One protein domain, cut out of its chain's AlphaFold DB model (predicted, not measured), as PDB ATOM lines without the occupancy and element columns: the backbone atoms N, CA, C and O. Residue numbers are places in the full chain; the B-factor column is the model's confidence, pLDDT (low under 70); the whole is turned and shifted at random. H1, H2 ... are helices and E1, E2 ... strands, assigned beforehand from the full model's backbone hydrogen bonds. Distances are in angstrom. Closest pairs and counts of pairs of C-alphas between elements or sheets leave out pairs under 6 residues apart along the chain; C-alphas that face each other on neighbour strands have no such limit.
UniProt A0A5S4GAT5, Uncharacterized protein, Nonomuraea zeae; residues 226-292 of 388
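Overview. This is residues 226 to 292 of the 388 residues of an uncharacterized protein of Nonomuraea zeae (UniProt A0A5S4GAT5). The model is a strongly twisted sheet of four strands, with E1 and E4 side by side in its middle, the helix H2 packed on the half made by E3 and E4, and the short helix H1 over the part of E4 near its first residues. The 67 residues printed come back nearly to where they began: the first and last C-alphas are 4.7 A apart. The named elements follow as E1, H1, E2, H2, E3, E4, two helices and four strands; the sheet order is E2, E1, E4, E3, antiparallel throughout, and the class is mixed, helices and strands. The whole is compact and rounded, with a radius of gyration of the C-alphas of 10.6 A and spans of 30 by 24 by 19 A.

Arrangement. E1, residues 226 to 233, is an inner strand and the antiparallel neighbour of E4, residues 283 to 291, at 164 degrees between their directions. N 227 and O 290 are within hydrogen-bond range at 2.8 A, as are N 286 and O 231 at 3.0 A. H1, residues 236 to 239, is on the sheet and over E4, at a height over the sheet of 7.9 A; their closest C-alphas, those of Arg 236 and Trp 284, are 6.1 A apart. E2, residues 248 to 254, is an edge strand, antiparallel to E1 at 131 degrees, with N 250 and O 228 at 2.8 A. H2, residues 260 to 268, is on the sheet too. Its closest C-alphas to E3, residues 274 to 280, are those of Ile 266 and Val 275, 6.2 A apart, and to E4 those of Ile 262 and His 285, 6.6 A apart. E3, the other edge strand, forms a hairpin with E4, antiparallel at 141 degrees, with N 275 and O 287 at 2.7 A. H1 and H2 are apart, and so are E2 and E3. In H2 every O i to N i+4 pair is within hydrogen-bond range; H1 is too short for such a pair.

Along the chain. E1 begins at C-alpha 226, (127.389, 173.452, 220.194), and is 21.5 A long from first to last C-alpha. H1 measures 4.9 A and E2 16.5 A. H2 begins at C-alpha 260, (114.009, 168.991, 214.776), and measures 12.4 A. E3 is 17.0 A long. E4, the longest strand with 9 residues, measures 25.1 A and ends at C-alpha 291, (131.247, 173.370, 218.082).

Size, cuts and confidence. The two C-alphas farthest apart, those of Ser 237 and Ala 292, are 30.3 A apart. The printed part has no cut and no long link; the link from H1 to E2 is short, with 8 residues, and the others are tight. The mean pLDDT of the printed part is 87.2, and no printed residue is under 70.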
ATOM      1  N   HIS A 226     127.288 172.337 221.125       89.94
ATOM      2  CA  HIS A 226     127.389 173.452 220.194       89.94
ATOM      3  C   HIS A 226     127.020 174.739 220.913       89.94
ATOM      4  O   HIS A 226     126.040 174.781 221.654       89.94
ATOM      5  N   LEU A 227     127.792 175.797 220.685       90.81
ATOM      6  CA  LEU A 227     127.381 177.151 221.028       90.81
ATOM      7  C   LEU A 227     126.429 177.619 219.931       90.81
ATOM      8  O   LEU A 227     126.831 177.754 218.774       90.81
ATOM      9  N   VAL A 228     125.162 177.812 220.287       89.19
ATOM     10  CA  VAL A 228     124.117 178.183 219.330       89.19
ATOM     11  C   VAL A 228     123.623 179.589 219.629       89.19
ATOM     12  O   VAL A 228     123.241 179.901 220.757       89.19
ATOM     13  N   GLN A 229     123.616 180.432 218.604       90.69
ATOM     14  CA  GLN A 229     122.860 181.678 218.574       90.69
ATOM     15  C   GLN A 229     121.624 181.454 217.711       90.69
ATOM     16  O   GLN A 229     121.725 180.855 216.642       90.69
ATOM     17  N   HIS A 230     120.458 181.896 218.164       93.19
ATOM     18  CA  HIS A 230     119.185 181.611 217.506       93.19
ATOM     19  C   HIS A 230     118.204 182.769 217.675       93.19
ATOM     20  O   HIS A 230     118.245 183.505 218.660       93.19
ATOM     21  N   ARG A 231     117.306 182.921 216.700       90.06
ATOM     22  CA  ARG A 231     116.115 183.759 216.811       90.06
ATOM     23  C   ARG A 231     114.946 183.138 216.061       90.06
ATOM     24  O   ARG A 231     115.114 182.510 215.015       90.06
ATOM     25  N   LEU A 232     113.756 183.347 216.613       89.12
ATOM     26  CA  LEU A 232     112.482 182.996 216.002       89.12
ATOM     27  C   LEU A 232     111.829 184.246 215.401       89.12
ATOM     28  O   LEU A 232     111.733 185.283 216.060       89.12
ATOM     29  N   PHE A 233     111.351 184.135 214.167       86.25
ATOM     30  CA  PHE A 233     110.667 185.196 213.440       86.25
ATOM     31  C   PHE A 233     109.247 184.762 213.072       86.25
ATOM     32  O   PHE A 233     109.013 183.630 212.659       86.25
ATOM     33  N   ALA A 234     108.297 185.692 213.174       81.25
ATOM     34  CA  ALA A 234     106.915 185.453 212.757       81.25
ATOM     35  C   ALA A 234     106.724 185.515 211.226       81.25
ATOM     36  O   ALA A 234     105.768 184.949 210.710       81.25
ATOM     37  N   ASP A 235     107.620 186.199 210.504       85.75
ATOM     38  CA  ASP A 235     107.537 186.428 209.055       85.75
ATOM     39  C   ASP A 235     108.827 185.967 208.366       85.75
ATOM     40  O   ASP A 235     109.929 186.336 208.791       85.75
ATOM     41  N   ARG A 236     108.679 185.203 207.277       90.12
ATOM     42  CA  ARG A 236     109.790 184.685 206.473       90.12
ATOM     43  C   ARG A 236     110.687 185.789 205.922       90.12
ATOM     44  O   ARG A 236     111.900 185.675 206.002       90.12
ATOM     45  N   SER A 237     110.104 186.877 205.430       89.56
ATOM     46  CA  SER A 237     110.819 187.983 204.780       89.56
ATOM     47  C   SER A 237     111.782 188.677 205.742       89.56
ATOM     48  O   SER A 237     112.834 189.160 205.340       89.56
ATOM     49  N   ARG A 238     111.431 188.730 207.036       86.88
ATOM     50  CA  ARG A 238     112.331 189.236 208.085       86.88
ATOM     51  C   ARG A 238     113.409 188.226 208.445       86.88
ATOM     52  O   ARG A 238     114.540 188.622 208.696       86.88
ATOM     53  N   ALA A 239     113.052 186.947 208.463       88.38
ATOM     54  CA  ALA A 239     113.985 185.867 208.730       88.38
ATOM     55  C   ALA A 239     115.052 185.743 207.619       88.38
ATOM     56  O   ALA A 239     116.219 185.531 207.925       88.38
ATOM     57  N   ASP A 240     114.677 185.964 206.354       90.44
ATOM     58  CA  ASP A 240     115.584 185.980 205.193       90.44
ATOM     59  C   ASP A 240     116.649 187.094 205.279       90.44
ATOM     60  O   ASP A 240     117.730 186.967 204.709       90.44
ATOM     61  N   LEU A 241     116.354 188.189 205.989       91.38
ATOM     62  CA  LEU A 241     117.250 189.340 206.154       91.38
ATOM     63  C   LEU A 241     118.084 189.289 207.443       91.38
ATOM     64  O   LEU A 241     118.855 190.214 207.702       91.38
ATOM     65  N   ALA A 242     117.918 188.250 208.265       89.31
ATOM     66  CA  ALA A 242     118.577 188.156 209.559       89.31
ATOM     67  C   ALA A 242     120.096 187.982 209.414       89.31
ATOM     68  O   ALA A 242     120.586 187.157 208.642       89.31
ATOM     69  N   THR A 243     120.847 188.737 210.210       90.88
ATOM     70  CA  THR A 243     122.306 188.656 210.316       90.88
ATOM     71  C   THR A 243     122.713 188.003 211.643       90.88
ATOM     72  O   THR A 243     121.885 187.901 212.552       90.88
ATOM     73  N   PRO A 244     123.977 187.567 211.828       87.56
ATOM     74  CA  PRO A 244     124.396 186.942 213.085       87.56
ATOM     75  C   PRO A 244     124.219 187.863 214.302       87.56
ATOM     76  O   PRO A 244     123.975 187.383 215.405       87.56
ATOM     77  N   SER A 245     124.292 189.183 214.098       87.94
ATOM     78  CA  SER A 245     124.092 190.199 215.138       87.94
ATOM     79  C   SER A 245     122.651 190.285 215.648       87.94
ATOM     80  O   SER A 245     122.429 190.814 216.734       87.94
ATOM     81  N   ASP A 246     121.680 189.778 214.886       86.75
ATOM     82  CA  ASP A 246     120.268 189.776 215.273       86.75
ATOM     83  C   ASP A 246     119.915 188.583 216.179       86.75
ATOM     84  O   ASP A 246     118.821 188.546 216.749       86.75
ATOM     85  N   LEU A 247     120.816 187.599 216.302       89.38
ATOM     86  CA  LEU A 247     120.592 186.331 216.996       89.38
ATOM     87  C   LEU A 247     120.973 186.402 218.479       89.38
ATOM     88  O   LEU A 247     121.948 187.043 218.867       89.38
ATOM     89  N   GLU A 248     120.234 185.672 219.313       86.06
ATOM     90  CA  GLU A 248     120.442 185.643 220.762       86.06
ATOM     91  C   GLU A 248     121.130 184.334 221.187       86.06
ATOM     92  O   GLU A 248     120.844 183.272 220.627       86.06
ATOM     93  N   PRO A 249     122.072 184.370 222.147       85.56
ATOM     94  CA  PRO A 249     122.791 183.175 222.568       85.56
ATOM     95  C   PRO A 249     121.885 182.239 223.378       85.56
ATOM     96  O   PRO A 249     121.354 182.618 224.417       85.56
ATOM     97  N   LEU A 250     121.789 180.980 222.947       76.75
ATOM     98  CA  LEU A 250     121.161 179.896 223.712       76.75
ATOM     99  C   LEU A 250     122.146 179.193 224.661       76.75
ATOM    100  O   LEU A 250     121.732 178.439 225.537       76.75
ATOM    101  N   GLY A 251     123.450 179.437 224.499       76.19
ATOM    102  CA  GLY A 251     124.508 178.766 225.253       76.19
ATOM    103  C   GLY A 251     124.932 177.429 224.635       76.19
ATOM    104  O   GLY A 251     124.691 177.172 223.455       76.19
ATOM    105  N   ALA A 252     125.624 176.601 225.425       83.50
ATOM    106  CA  ALA A 252     126.089 175.283 225.001       83.50
ATOM    107  C   ALA A 252     124.939 174.266 225.056       83.50
ATOM    108  O   ALA A 252     124.451 173.932 226.135       83.50
ATOM    109  N   VAL A 253     124.527 173.763 223.896       82.62
ATOM    110  CA  VAL A 253     123.395 172.839 223.741       82.62
ATOM    111  C   VAL A 253     123.782 171.643 222.876       82.62
ATOM    112  O   VAL A 253     124.692 171.722 222.055       82.62
ATOM    113  N   THR A 254     123.083 170.522 223.031       87.56
ATOM    114  CA  THR A 254     123.159 169.408 222.074       87.56
ATOM    115  C   THR A 254     122.224 169.687 220.900       87.56
ATOM    116  O   THR A 254     121.113 170.159 221.125       87.56
ATOM    117  N   LEU A 255     122.580 169.338 219.659       85.31
ATOM    118  CA  LEU A 255     121.643 169.526 218.531       85.31
ATOM    119  C   LEU A 255     120.316 168.772 218.722       85.31
ATOM    120  O   LEU A 255     119.290 169.213 218.217       85.31
ATOM    121  N   ASP A 256     120.314 167.679 219.484       82.06
ATOM    122  CA  ASP A 256     119.110 166.893 219.782       82.06
ATOM    123  C   ASP A 256     118.131 167.600 220.737       82.06
ATOM    124  O   ASP A 256     116.978 167.191 220.829       82.06
ATOM    125  N   SER A 257     118.559 168.664 221.428       80.88
ATOM    126  CA  SER A 257     117.680 169.480 222.277       80.88
ATOM    127  C   SER A 257     117.046 170.663 221.538       80.88
ATOM    128  O   SER A 257     116.273 171.406 222.138       80.88
ATOM    129  N   LEU A 258     117.385 170.875 220.262       82.75
ATOM    130  CA  LEU A 258     116.781 171.905 219.416       82.75
ATOM    131  C   LEU A 258     115.545 171.351 218.683       82.75
ATOM    132  O   LEU A 258     115.467 170.140 218.454       82.75
ATOM    133  N   PRO A 259     114.600 172.210 218.244       82.06
ATOM    134  CA  PRO A 259     113.527 171.792 217.345       82.06
ATOM    135  C   PRO A 259     114.080 171.046 216.125       82.06
ATOM    136  O   PRO A 259     115.088 171.450 215.538       82.06
ATOM    137  N   SER A 260     113.436 169.942 215.739       83.12
ATOM    138  CA  SER A 260     114.009 168.991 214.776       83.12
ATOM    139  C   SER A 260     114.369 169.641 213.440       83.12
ATOM    140  O   SER A 260     115.421 169.338 212.881       83.12
ATOM    141  N   ALA A 261     113.549 170.585 212.969       83.38
ATOM    142  CA  ALA A 261     113.767 171.284 211.709       83.38
ATOM    143  C   ALA A 261     115.086 172.084 211.706       83.38
ATOM    144  O   ALA A 261     115.909 171.924 210.799       83.38
ATOM    145  N   ILE A 262     115.341 172.884 212.751       86.88
ATOM    146  CA  ILE A 262     116.583 173.661 212.857       86.88
ATOM    147  C   ILE A 262     117.783 172.773 213.212       86.88
ATOM    148  O   ILE A 262     118.872 172.976 212.679       86.88
ATOM    149  N   ALA A 263     117.587 171.735 214.034       88.06
ATOM    150  CA  ALA A 263     118.625 170.760 214.356       88.06
ATOM    151  C   ALA A 263     119.154 170.065 213.092       88.06
ATOM    152  O   ALA A 263     120.361 169.971 212.877       88.06
ATOM    153  N   GLU A 264     118.256 169.592 212.227       89.62
ATOM    154  CA  GLU A 264     118.638 168.964 210.966       89.62
ATOM    155  C   GLU A 264     119.289 169.937 209.985       89.62
ATOM    156  O   GLU A 264     120.235 169.558 209.294       89.62
ATOM    157  N   ALA A 265     118.813 171.181 209.926       89.00
ATOM    158  CA  ALA A 265     119.420 172.200 209.082       89.00
ATOM    159  C   ALA A 265     120.857 172.512 209.528       89.00
ATOM    160  O   ALA A 265     121.753 172.559 208.686       89.00
ATOM    161  N   ILE A 266     121.106 172.616 210.838       90.12
ATOM    162  CA  ILE A 266     122.454 172.819 211.388       90.12
ATOM    163  C   ILE A 266     123.357 171.621 211.071       90.12
ATOM    164  O   ILE A 266     124.501 171.815 210.676       90.12
ATOM    165  N   ARG A 267     122.853 170.382 211.173       90.56
ATOM    166  CA  ARG A 267     123.632 169.174 210.828       90.56
ATOM    167  C   ARG A 267     124.068 169.133 209.357       90.56
ATOM    168  O   ARG A 267     125.033 168.441 209.044       90.56
ATOM    169  N   ARG A 268     123.350 169.815 208.457       88.81
ATOM    170  CA  ARG A 268     123.613 169.822 207.007       88.81
ATOM    171  C   ARG A 268     124.499 170.978 206.540       88.81
ATOM    172  O   ARG A 268     124.951 170.945 205.397       88.81
ATOM    173  N   GLN A 269     124.731 171.985 207.378       84.81
ATOM    174  CA  GLN A 269     125.482 173.186 207.014       84.81
ATOM    175  C   GLN A 269     126.840 173.264 207.716       84.81
ATOM    176  O   GLN A 269     127.107 172.580 208.702       84.81
ATOM    177  N   THR A 270     127.716 174.117 207.187       85.31
ATOM    178  CA  THR A 270     129.023 174.396 207.783       85.31
ATOM    179  C   THR A 270     128.847 175.203 209.068       85.31
ATOM    180  O   THR A 270     128.137 176.203 209.090       85.31
ATOM    181  N   TYR A 271     129.518 174.809 210.150       89.25
ATOM    182  CA  TYR A 271     129.485 175.589 211.387       89.25
ATOM    183  C   TYR A 271     130.003 177.020 211.179       89.25
ATOM    184  O   TYR A 271     130.933 177.255 210.409       89.25
ATOM    185  N   GLY A 272     129.410 177.972 211.899       85.31
ATOM    186  CA  GLY A 272     129.718 179.397 211.787       85.31
ATOM    187  C   GLY A 272     128.985 180.133 210.659       85.31
ATOM    188  O   GLY A 272     129.149 181.345 210.548       85.31
ATOM    189  N   THR A 273     128.160 179.456 209.851       90.88
ATOM    190  CA  THR A 273     127.266 180.117 208.886       90.88
ATOM    191  C   THR A 273     125.854 180.263 209.441       90.88
ATOM    192  O   THR A 273     125.435 179.509 210.321       90.88
ATOM    193  N   ILE A 274     125.112 181.242 208.917       92.00
ATOM    194  CA  ILE A 274     123.676 181.353 209.179       92.00
ATOM    195  C   ILE A 274     122.959 180.157 208.560       92.00
ATOM    196  O   ILE A 274     123.122 179.861 207.379       92.00
ATOM    197  N   VAL A 275     122.138 179.512 209.376       91.56
ATOM    198  CA  VAL A 275     121.263 178.400 209.041       91.56
ATOM    199  C   VAL A 275     119.822 178.878 209.156       91.56
ATOM    200  O   VAL A 275     119.380 179.284 210.230       91.56
ATOM    201  N   GLY A 276     119.086 178.799 208.053       89.69
ATOM    202  CA  GLY A 276     117.698 179.233 207.955       89.69
ATOM    203  C   GLY A 276     117.465 180.220 206.808       89.69
ATOM    204  O   GLY A 276     118.383 180.458 206.023       89.69
ATOM    205  N   PRO A 277     116.240 180.755 206.692       91.75
ATOM    206  CA  PRO A 277     115.128 180.512 207.607       91.75
ATOM    207  C   PRO A 277     114.491 179.125 207.417       91.75
ATOM    208  O   PRO A 277     114.232 178.690 206.297       91.75
ATOM    209  N   VAL A 278     114.258 178.416 208.525       90.12
ATOM    210  CA  VAL A 278     113.592 177.099 208.552       90.12
ATOM    211  C   VAL A 278     112.265 177.221 209.288       90.12
ATOM    212  O   VAL A 278     112.240 177.723 210.405       90.12
ATOM    213  N   GLU A 279     111.178 176.769 208.674       90.69
ATOM    214  CA  GLU A 279     109.842 176.825 209.271       90.69
ATOM    215  C   GLU A 279     109.558 175.605 210.156       90.69
ATOM    216  O   GLU A 279     109.854 174.466 209.781       90.69
ATOM    217  N   ASP A 280     108.942 175.844 211.311       83.00
ATOM    218  CA  ASP A 280     108.235 174.835 212.094       83.00
ATOM    219  C   ASP A 280     106.897 175.393 212.632       83.00
ATOM    220  O   ASP A 280     106.431 176.452 212.210       83.00
ATOM    221  N   ALA A 281     106.251 174.680 213.560       75.44
ATOM    222  CA  ALA A 281     104.969 175.100 214.135       75.44
ATOM    223  C   ALA A 281     105.022 176.407 214.963       75.44
ATOM    224  O   ALA A 281     103.971 176.976 215.256       75.44
ATOM    225  N   LEU A 282     106.208 176.865 215.376       71.75
ATOM    226  CA  LEU A 282     106.433 178.085 216.156       71.75
ATOM    227  C   LEU A 282     106.791 179.291 215.276       71.75
ATOM    228  O   LEU A 282     106.613 180.429 215.713       71.75
ATOM    229  N   GLY A 283     107.276 179.066 214.053       83.44
ATOM    230  CA  GLY A 283     107.594 180.118 213.087       83.44
ATOM    231  C   GLY A 283     108.888 179.852 212.318       83.44
ATOM    232  O   GLY A 283     109.257 178.709 212.062       83.44
ATOM    233  N   TRP A 284     109.583 180.922 211.929       90.56
ATOM    234  CA  TRP A 284     110.796 180.862 211.110       90.56
ATOM    235  C   TRP A 284     112.054 180.970 211.974       90.56
ATOM    236  O   TRP A 284     112.324 182.004 212.584       90.56
ATOM    237  N   HIS A 285     112.841 179.902 212.018       90.31
ATOM    238  CA  HIS A 285     114.073 179.799 212.790       90.31
ATOM    239  C   HIS A 285     115.277 180.237 211.963       90.31
ATOM    240  O   HIS A 285     115.486 179.740 210.853       90.31
ATOM    241  N   VAL A 286     116.116 181.086 212.552       92.31
ATOM    242  CA  VAL A 286     117.454 181.400 212.044       92.31
ATOM    243  C   VAL A 286     118.457 181.142 213.158       92.31
ATOM    244  O   VAL A 286     118.238 181.566 214.294       92.31
ATOM    245  N   ALA A 287     119.537 180.423 212.863       93.31
ATOM    246  CA  ALA A 287     120.557 180.089 213.845       93.31
ATOM    247  C   ALA A 287     121.973 180.148 213.267       93.31
ATOM    248  O   ALA A 287     122.180 179.942 212.079       93.31
ATOM    249  N   VAL A 288     122.959 180.359 214.130       93.06
ATOM    250  CA  VAL A 288     124.376 180.097 213.865       93.06
ATOM    251  C   VAL A 288     124.855 179.145 214.950       93.06
ATOM    252  O   VAL A 288     124.593 179.365 216.131       93.06
ATOM    253  N   ALA A 289     125.548 178.081 214.558       91.50
ATOM    254  CA  ALA A 289     126.097 177.109 215.494       91.50
ATOM    255  C   ALA A 289     127.603 176.961 215.293       91.50
ATOM    256  O   ALA A 289     128.074 176.861 214.158       91.50
ATOM    257  N   THR A 290     128.351 176.887 216.388       90.88
ATOM    258  CA  THR A 290     129.764 176.493 216.396       90.88
ATOM    259  C   THR A 290     129.972 175.330 217.366       90.88
ATOM    260  O   THR A 290     129.257 175.238 218.363       90.88
ATOM    261  N   PRO A 291     130.906 174.399 217.107       88.00
ATOM    262  CA  PRO A 291     131.247 173.370 218.082       88.00
ATOM    263  C   PRO A 291     131.746 174.027 219.370       88.00
ATOM    264  O   PRO A 291     132.601 174.913 219.322       88.00
ATOM    265  N   ALA A 292     131.219 173.603 220.515       82.69
ATOM    266  CA  ALA A 292     131.731 174.061 221.795       82.69
ATOM    267  C   ALA A 292     133.138 173.475 222.016       82.69
ATOM    268  O   ALA A 292     133.365 172.300 221.704       82.69
TER     269      ALA A 292